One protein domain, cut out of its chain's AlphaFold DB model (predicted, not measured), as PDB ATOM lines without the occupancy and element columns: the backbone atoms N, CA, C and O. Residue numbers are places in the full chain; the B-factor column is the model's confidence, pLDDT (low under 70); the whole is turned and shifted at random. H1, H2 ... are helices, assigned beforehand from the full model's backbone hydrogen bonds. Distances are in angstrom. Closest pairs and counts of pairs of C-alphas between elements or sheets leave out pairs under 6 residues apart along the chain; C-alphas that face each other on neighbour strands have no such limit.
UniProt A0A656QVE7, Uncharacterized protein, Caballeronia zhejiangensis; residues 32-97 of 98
ATOM      1  N   ALA A  32     213.195 198.115 198.901       97.75
ATOM      2  CA  ALA A  32     211.884 198.764 198.935       97.75
ATOM      3  C   ALA A  32     211.799 199.905 197.911       97.75
ATOM      4  O   ALA A  32     210.858 199.934 197.122       97.75
ATOM      5  N   GLN A  33     212.825 200.760 197.850       98.50
ATOM      6  CA  GLN A  33     212.908 201.838 196.861       98.50
ATOM      7  C   GLN A  33     212.904 201.313 195.428       98.50
ATOM      8  O   GLN A  33     212.185 201.855 194.597       98.50
ATOM      9  N   CYS A  34     213.618 200.224 195.135       98.25
ATOM     10  CA  CYS A  34     213.559 199.603 193.811       98.25
ATOM     11  C   CYS A  34     212.137 199.176 193.427       98.25
ATOM     12  O   CYS A  34     211.668 199.527 192.342       98.25
ATOM     13  N   ARG A  35     211.409 198.497 194.321       97.94
ATOM     14  CA  ARG A  35     210.017 198.098 194.057       97.94
ATOM     15  C   ARG A  35     209.088 199.296 193.872       97.94
ATOM     16  O   ARG A  35     208.274 199.294 192.950       97.94
ATOM     17  N   ASP A  36     209.209 200.310 194.722       98.56
ATOM     18  CA  ASP A  36     208.348 201.494 194.671       98.56
ATOM     19  C   ASP A  36     208.604 202.324 193.409       98.56
ATOM     20  O   ASP A  36     207.655 202.670 192.706       98.56
ATOM     21  N   LEU A  37     209.874 202.567 193.064       98.12
ATOM     22  CA  LEU A  37     210.268 203.264 191.836       98.12
ATOM     23  C   LEU A  37     209.850 202.484 190.584       98.12
ATOM     24  O   LEU A  37     209.398 203.087 189.612       98.12
ATOM     25  N   THR A  38     209.942 201.150 190.606       98.31
ATOM     26  CA  THR A  38     209.437 200.299 189.513       98.31
ATOM     27  C   THR A  38     207.934 200.484 189.340       98.31
ATOM     28  O   THR A  38     207.452 200.668 188.224       98.31
ATOM     29  N   ALA A  39     207.179 200.469 190.442       98.00
ATOM     30  CA  ALA A  39     205.740 200.679 190.397       98.00
ATOM     31  C   ALA A  39     205.388 202.066 189.834       98.00
ATOM     32  O   ALA A  39     204.500 202.161 188.990       98.00
ATOM     33  N   LEU A  40     206.106 203.117 190.244       97.12
ATOM     34  CA  LEU A  40     205.920 204.473 189.715       97.12
ATOM     35  C   LEU A  40     206.229 204.558 188.212       97.12
ATOM     36  O   LEU A  40     205.411 205.083 187.460       97.12
ATOM     37  N   ARG A  41     207.343 203.977 187.743       96.06
ATOM     38  CA  ARG A  41     207.673 203.912 186.301       96.06
ATOM     39  C   ARG A  41     206.649 203.125 185.490       96.06
ATOM     40  O   ARG A  41     206.409 203.444 184.330       96.06
ATOM     41  N   ASN A  42     206.012 202.139 186.111       96.69
ATOM     42  CA  ASN A  42     204.925 201.365 185.517       96.69
ATOM     43  C   ASN A  42     203.549 202.024 185.703       96.69
ATOM     44  O   ASN A  42     202.527 201.361 185.540       96.69
ATOM     45  N   HIS A  43     203.513 203.327 186.006       96.56
ATOM     46  CA  HIS A  43     202.297 204.137 186.111       96.56
ATOM     47  C   HIS A  43     201.313 203.638 187.179       96.56
ATOM     48  O   HIS A  43     200.106 203.878 187.092       96.56
ATOM     49  N   ALA A  44     201.803 202.939 188.205       97.19
ATOM     50  CA  ALA A  44     200.975 202.585 189.345       97.19
ATOM     51  C   ALA A  44     200.558 203.859 190.112       97.19
ATOM     52  O   ALA A  44     201.284 204.855 190.094       97.19
ATOM     53  N   PRO A  45     199.425 203.841 190.839       97.50
ATOM     54  CA  PRO A  45     198.959 205.014 191.575       97.50
ATOM     55  C   PRO A  45     200.008 205.572 192.544       97.50
ATOM     56  O   PRO A  45     200.685 204.811 193.244       97.50
ATOM     57  N   LEU A  46     200.108 206.896 192.634       96.38
ATOM     58  CA  LEU A  46     200.955 207.545 193.628       96.38
ATOM     59  C   LEU A  46     200.357 207.319 195.026       96.38
ATOM     60  O   LEU A  46     199.256 207.784 195.316       96.38
ATOM     61  N   THR A  47     201.078 206.599 195.888       98.00
ATOM     62  CA  THR A  47     200.742 206.459 197.314       98.00
ATOM     63  C   THR A  47     201.736 207.243 198.160       98.00
ATOM     64  O   THR A  47     202.816 207.608 197.685       98.00
ATOM     65  N   ARG A  48     201.394 207.493 199.429       98.12
ATOM     66  CA  ARG A  48     202.290 208.189 200.361       98.12
ATOM     67  C   ARG A  48     203.624 207.457 200.505       98.12
ATOM     68  O   ARG A  48     204.669 208.089 200.531       98.12
ATOM     69  N   GLU A  49     203.586 206.133 200.567       97.75
ATOM     70  CA  GLU A  49     204.762 205.275 200.697       97.75
ATOM     71  C   GLU A  49     205.680 205.429 199.483       97.75
ATOM     72  O   GLU A  49     206.863 205.708 199.648       97.75
ATOM     73  N   ARG A  50     205.126 205.345 198.266       98.19
ATOM     74  CA  ARG A  50     205.892 205.505 197.020       98.19
ATOM     75  C   ARG A  50     206.496 206.897 196.889       98.19
ATOM     76  O   ARG A  50     207.657 207.019 196.512       98.19
ATOM     77  N   ASN A  51     205.730 207.925 197.250       97.38
ATOM     78  CA  ASN A  51     206.210 209.303 197.255       97.38
ATOM     79  C   ASN A  51     207.392 209.490 198.222       97.38
ATOM     80  O   ASN A  51     208.405 210.066 197.841       97.38
ATOM     81  N   LEU A  52     207.303 208.946 199.441       98.06
ATOM     82  CA  LEU A  52     208.407 208.993 200.407       98.06
ATOM     83  C   LEU A  52     209.623 208.186 199.940       98.06
ATOM     84  O   LEU A  52     210.756 208.580 200.201       98.06
ATOM     85  N   SER A  53     209.395 207.076 199.241       98.25
ATOM     86  CA  SER A  53     210.447 206.238 198.663       98.25
ATOM     87  C   SER A  53     211.266 206.997 197.616       98.25
ATOM     88  O   SER A  53     212.499 207.018 197.682       98.25
ATOM     89  N   GLU A  54     210.578 207.672 196.690       97.94
ATOM     90  CA  GLU A  54     211.191 208.524 195.668       97.94
ATOM     91  C   GLU A  54     211.878 209.744 196.288       97.94
ATOM     92  O   GLU A  54     213.033 210.019 195.969       97.94
ATOM     93  N   LEU A  55     211.227 210.419 197.241       98.00
ATOM     94  CA  LEU A  55     211.809 211.566 197.936       98.00
ATOM     95  C   LEU A  55     213.107 211.190 198.660       98.00
ATOM     96  O   LEU A  55     214.115 211.868 198.486       98.00
ATOM     97  N   ALA A  56     213.121 210.078 199.395       98.25
ATOM     98  CA  ALA A  56     214.321 209.599 200.077       98.25
ATOM     99  C   ALA A  56     215.456 209.245 199.095       98.25
ATOM    100  O   ALA A  56     216.634 209.408 199.420       98.25
ATOM    101  N   ALA A  57     215.126 208.764 197.890       98.44
ATOM    102  CA  ALA A  57     216.116 208.517 196.843       98.44
ATOM    103  C   ALA A  57     216.681 209.831 196.275       98.44
ATOM    104  O   ALA A  57     217.895 209.947 196.101       98.44
ATOM    105  N   LEU A  58     215.830 210.833 196.037       98.38
ATOM    106  CA  LEU A  58     216.238 212.160 195.568       98.38
ATOM    107  C   LEU A  58     217.108 212.892 196.595       98.38
ATOM    108  O   LEU A  58     218.153 213.433 196.237       98.38
ATOM    109  N   GLU A  59     216.728 212.862 197.873       97.56
ATOM    110  CA  GLU A  59     217.520 213.438 198.965       97.56
ATOM    111  C   GLU A  59     218.899 212.785 199.056       97.56
ATOM    112  O   GLU A  59     219.921 213.465 199.167       97.56
ATOM    113  N   ARG A  60     218.958 211.454 198.912       97.94
ATOM    114  CA  ARG A  60     220.228 210.724 198.851       97.94
ATOM    115  C   ARG A  60     221.067 211.101 197.628       97.94
ATOM    116  O   ARG A  60     222.293 211.087 197.718       97.94
ATOM    117  N   ALA A  61     220.428 211.447 196.512       98.12
ATOM    118  CA  ALA A  61     221.071 211.968 195.308       98.12
ATOM    119  C   ALA A  61     221.484 213.451 195.412       98.12
ATOM    120  O   ALA A  61     222.077 213.979 194.473       98.12
ATOM    121  N   GLY A  62     221.220 214.104 196.549       95.94
ATOM    122  CA  GLY A  62     221.657 215.468 196.842       95.94
ATOM    123  C   GLY A  62     220.592 216.545 196.638       95.94
ATOM    124  O   GLY A  62     220.916 217.723 196.778       95.94
ATOM    125  N   TYR A  63     219.342 216.179 196.335       96.25
ATOM    126  CA  TYR A  63     218.237 217.139 196.337       96.25
ATOM    127  C   TYR A  63     217.929 217.589 197.767       96.25
ATOM    128  O   TYR A  63     217.875 216.774 198.684       96.25
ATOM    129  N   VAL A  64     217.704 218.886 197.968       94.44
ATOM    130  CA  VAL A  64     217.319 219.432 199.273       94.44
ATOM    131  C   VAL A  64     215.936 220.064 199.143       94.44
ATOM    132  O   VAL A  64     215.821 221.199 198.675       94.44
ATOM    133  N   PRO A  65     214.867 219.360 199.556       87.94
ATOM    134  CA  PRO A  65     213.515 219.888 199.467       87.94
ATOM    135  C   PRO A  65     213.345 221.167 200.289       87.94
ATOM    136  O   PRO A  65     213.914 221.318 201.370       87.94
ATOM    137  N   SER A  66     212.469 222.058 199.821       83.75
ATOM    138  CA  SER A  66     212.054 223.265 200.556       83.75
ATOM    139  C   SER A  66     213.195 224.225 200.916       83.75
ATOM    140  O   SER A  66     213.103 224.971 201.894       83.75
ATOM    141  N   LYS A  67     214.268 224.247 200.121       83.88
ATOM    142  CA  LYS A  67     215.307 225.264 200.249       83.88
ATOM    143  C   LYS A  67     214.723 226.637 199.904       83.88
ATOM    144  O   LYS A  67     214.261 226.885 198.792       83.88
ATOM    145  N   PHE A  68     214.701 227.530 200.888       83.06
ATOM    146  CA  PHE A  68     214.168 228.878 200.712       83.06
ATOM    147  C   PHE A  68     215.053 229.680 199.745       83.06
ATOM    148  O   PHE A  68     216.274 229.671 199.893       83.06
ATOM    149  N   PHE A  69     214.437 230.361 198.771       86.69
ATOM    150  CA  PHE A  69     215.121 231.067 197.676       86.69
ATOM    151  C   PHE A  69     216.170 230.216 196.950       86.69
ATOM    152  O   PHE A  69     217.322 230.627 196.832       86.69
ATOM    153  N   ASP A  70     215.795 229.031 196.468       88.31
ATOM    154  CA  ASP A  70     216.709 228.228 195.661       88.31
ATOM    155  C   ASP A  70     216.886 228.819 194.249       88.31
ATOM    156  O   ASP A  70     215.935 228.788 193.463       88.31
ATOM    157  N   PRO A  71     218.071 229.351 193.888       91.69
ATOM    158  CA  PRO A  71     218.306 229.863 192.541       91.69
ATOM    159  C   PRO A  71     218.513 228.744 191.510       91.69
ATOM    160  O   PRO A  71     218.553 229.036 190.318       91.69
ATOM    161  N   TYR A  72     218.686 227.494 191.953       92.00
ATOM    162  CA  TYR A  72     218.966 226.343 191.096       92.00
ATOM    163  C   TYR A  72     217.746 225.456 190.874       92.00
ATOM    164  O   TYR A  72     217.852 224.488 190.129       92.00
ATOM    165  N   TYR A  73     216.591 225.763 191.466       89.88
ATOM    166  CA  TYR A  73     215.368 225.026 191.169       89.88
ATOM    167  C   TYR A  73     214.890 225.345 189.737       89.88
ATOM    168  O   TYR A  73     214.760 226.527 189.402       89.88
ATOM    169  N   PRO A  74     214.570 224.344 188.887       94.19
ATOM    170  CA  PRO A  74     214.475 222.902 189.171       94.19
ATOM    171  C   PRO A  74     215.697 222.066 188.730       94.19
ATOM    172  O   PRO A  74     215.606 220.839 188.646       94.19
ATOM    173  N   ASP A  75     216.822 222.684 188.371       96.50
ATOM    174  CA  ASP A  75     218.006 221.990 187.846       96.50
ATOM    175  C   ASP A  75     218.605 220.988 188.841       96.50
ATOM    176  O   ASP A  75     219.071 219.920 188.432       96.50
ATOM    177  N   ASP A  76     218.568 221.300 190.133       95.19
ATOM    178  CA  ASP A  76     219.018 220.426 191.217       95.19
ATOM    179  C   ASP A  76     218.133 219.174 191.360       95.19
ATOM    180  O   ASP A  76     218.645 218.053 191.436       95.19
ATOM    181  N   LEU A  77     216.810 219.341 191.279       96.19
ATOM    182  CA  LEU A  77     215.840 218.251 191.226       96.19
ATOM    183  C   LEU A  77     216.085 217.375 189.995       96.19
ATOM    184  O   LEU A  77     216.157 216.152 190.106       96.19
ATOM    185  N   HIS A  78     216.271 217.977 188.817       97.75
ATOM    186  CA  HIS A  78     216.572 217.224 187.599       97.75
ATOM    187  C   HIS A  78     217.914 216.485 187.686       97.75
ATOM    188  O   HIS A  78     218.042 215.378 187.156       97.75
ATOM    189  N   ALA A  79     218.924 217.070 188.332       98.25
ATOM    190  CA  ALA A  79     220.206 216.411 188.560       98.25
ATOM    191  C   ALA A  79     220.059 215.191 189.477       98.25
ATOM    192  O   ALA A  79     220.523 214.107 189.115       98.25
ATOM    193  N   ALA A  80     219.350 215.339 190.597       98.38
ATOM    194  CA  ALA A  80     219.049 214.239 191.504       98.38
ATOM    195  C   ALA A  80     218.228 213.139 190.813       98.38
ATOM    196  O   ALA A  80     218.560 211.961 190.931       98.38
ATOM    197  N   GLN A  81     217.224 213.502 190.009       98.31
ATOM    198  CA  GLN A  81     216.412 212.540 189.263       98.31
ATOM    199  C   GLN A  81     217.256 211.706 188.292       98.31
ATOM    200  O   GLN A  81     217.145 210.481 188.274       98.31
ATOM    201  N   ARG A  82     218.157 212.341 187.528       98.56
ATOM    202  CA  ARG A  82     219.085 211.619 186.636       98.56
ATOM    203  C   ARG A  82     219.968 210.645 187.412       98.56
ATOM    204  O   ARG A  82     220.236 209.547 186.926       98.56
ATOM    205  N   GLN A  83     220.414 211.035 188.602       98.69
ATOM    206  CA  GLN A  83     221.222 210.174 189.456       98.69
ATOM    207  C   GLN A  83     220.415 208.976 189.981       98.69
ATOM    208  O   GLN A  83     220.889 207.843 189.898       98.69
ATOM    209  N   VAL A  84     219.174 209.194 190.427       98.56
ATOM    210  CA  VAL A  84     218.247 208.117 190.814       98.56
ATOM    211  C   VAL A  84     217.957 207.187 189.636       98.56
ATOM    212  O   VAL A  84     217.916 205.973 189.812       98.56
ATOM    213  N   ASP A  85     217.819 207.713 188.418       98.31
ATOM    214  CA  ASP A  85     217.635 206.901 187.212       98.31
ATOM    215  C   ASP A  85     218.854 206.019 186.907       98.31
ATOM    216  O   ASP A  85     218.695 204.879 186.465       98.31
ATOM    217  N   ILE A  86     220.071 206.528 187.136       98.06
ATOM    218  CA  ILE A  86     221.302 205.737 187.016       98.06
ATOM    219  C   ILE A  86     221.278 204.605 188.038       98.06
ATOM    220  O   ILE A  86     221.391 203.447 187.638       98.06
ATOM    221  N   TRP A  87     221.061 204.922 189.318       98.06
ATOM    222  CA  TRP A  87     220.993 203.917 190.379       98.06
ATOM    223  C   TRP A  87     219.920 202.874 190.119       98.06
ATOM    224  O   TRP A  87     220.181 201.685 190.255       98.06
ATOM    225  N   TYR A  88     218.739 203.292 189.671       98.06
ATOM    226  CA  TYR A  88     217.656 202.379 189.346       98.06
ATOM    227  C   TYR A  88     218.085 201.360 188.282       98.06
ATOM    228  O   TYR A  88     217.903 200.160 188.472       98.06
ATOM    229  N   ARG A  89     218.726 201.809 187.194       97.06
ATOM    230  CA  ARG A  89     219.207 200.911 186.131       97.06
ATOM    231  C   ARG A  89     220.319 199.967 186.590       97.06
ATOM    232  O   ARG A  89     220.409 198.856 186.075       97.06
ATOM    233  N   THR A  90     221.188 200.409 187.499       96.06
ATOM    234  CA  THR A  90     222.368 199.634 187.912       96.06
ATOM    235  C   THR A  90     222.128 198.747 189.130       96.06
ATOM    236  O   THR A  90     222.803 197.731 189.276       96.06
ATOM    237  N   GLU A  91     221.195 199.115 190.008       96.38
ATOM    238  CA  GLU A  91     221.001 198.479 191.316       96.38
ATOM    239  C   GLU A  91     219.691 197.681 191.407       96.38
ATOM    240  O   GLU A  91     219.643 196.688 192.136       96.38
ATOM    241  N   CYS A  92     218.644 198.042 190.652       96.75
ATOM    242  CA  CYS A  92     217.338 197.390 190.765       96.75
ATOM    243  C   CYS A  92     217.199 196.183 189.817       96.75
ATOM    244  O   CYS A  92     217.380 196.316 188.602       96.75
ATOM    245  N   PRO A  93     216.853 194.983 190.325       95.06
ATOM    246  CA  PRO A  93     216.591 193.812 189.488       95.06
ATOM    247  C   PRO A  93     215.509 194.033 188.427       95.06
ATOM    248  O   PRO A  93     215.669 193.579 187.297       95.06
ATOM    249  N   GLU A  94     214.456 194.769 188.766       94.19
ATOM    250  CA  GLU A  94     213.292 195.024 187.919       94.19
ATOM    251  C   GLU A  94     213.634 195.844 186.667       94.19
ATOM    252  O   GLU A  94     212.981 195.712 185.635       94.19
ATOM    253  N   ALA A  95     214.696 196.655 186.726       91.88
ATOM    254  CA  ALA A  95     215.191 197.424 185.587       91.88
ATOM    255  C   ALA A  95     215.853 196.553 184.506       91.88
ATOM    256  O   ALA A  95     216.105 197.036 183.409       91.88
ATOM    257  N   ARG A  96     216.175 195.289 184.819       87.56
ATOM    258  CA  ARG A  96     216.769 194.323 183.877       87.56
ATOM    259  C   ARG A  96     215.734 193.401 183.237       87.56
ATOM    260  O   ARG A  96     216.063 192.702 182.284       87.56
ATOM    261  N   THR A  97     214.531 193.343 183.803       81.62
ATOM    262  CA  THR A  97     213.449 192.453 183.359       81.62
ATOM    263  C   THR A  97     212.364 193.169 182.561       81.62
ATOM    264  O   THR A  97     211.563 192.489 181.926       81.62
TER     265      THR A  97
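Overview. This is residues 32 to 97 of the 98 residues of an uncharacterized protein of Caballeronia zhejiangensis (UniProt A0A656QVE7). Long helix H3 is the spine: H2 meets the first half of H3 crosswise with its last residues, 57 to 59, H1 packs across H2 near H3's last residues with short H4 at that end, and residues 66 to 72 stick out beyond the other end. The printed part has 66 residues with four named helices, H1 to H4 in order, and no named strand: all helix. It is compact, radius of gyration of the C-alphas 12.4 A, spanning 40 by 24 by 17 A.

Arrangement. Start at H3, residues 75 to 91; its residues 77 to 84 touch residues 57 to 59 of H2, residues 48 to 60, about perpendicular at 80 degrees, closest C-alphas Leu 58 and Ala 80, 5.4 A. H1, residues 32 to 41, touches H2 about perpendicular at 74 degrees, closest C-alphas Asp 36 and Arg 50, 5.3 A. H4, residues 93 to 96, touches H1, closest C-alphas Thr 38 and Glu 94, 6.7 A. In H1, H2 and H3 every O i to N i+4 pair is within hydrogen-bond range; H4 is too short for one.

Along the chain. Find C-alpha 75 at (218.006, 221.990, 187.846); H3 runs 24.0 A to C-alpha 91 at (221.001, 198.479, 191.316). H2 measures 18.2 A, H1 14.3 A.

Size, cuts and confidence. The printed part has no cut; H2 to H3 is a long link; no printed residue is under 70 in pLDDT.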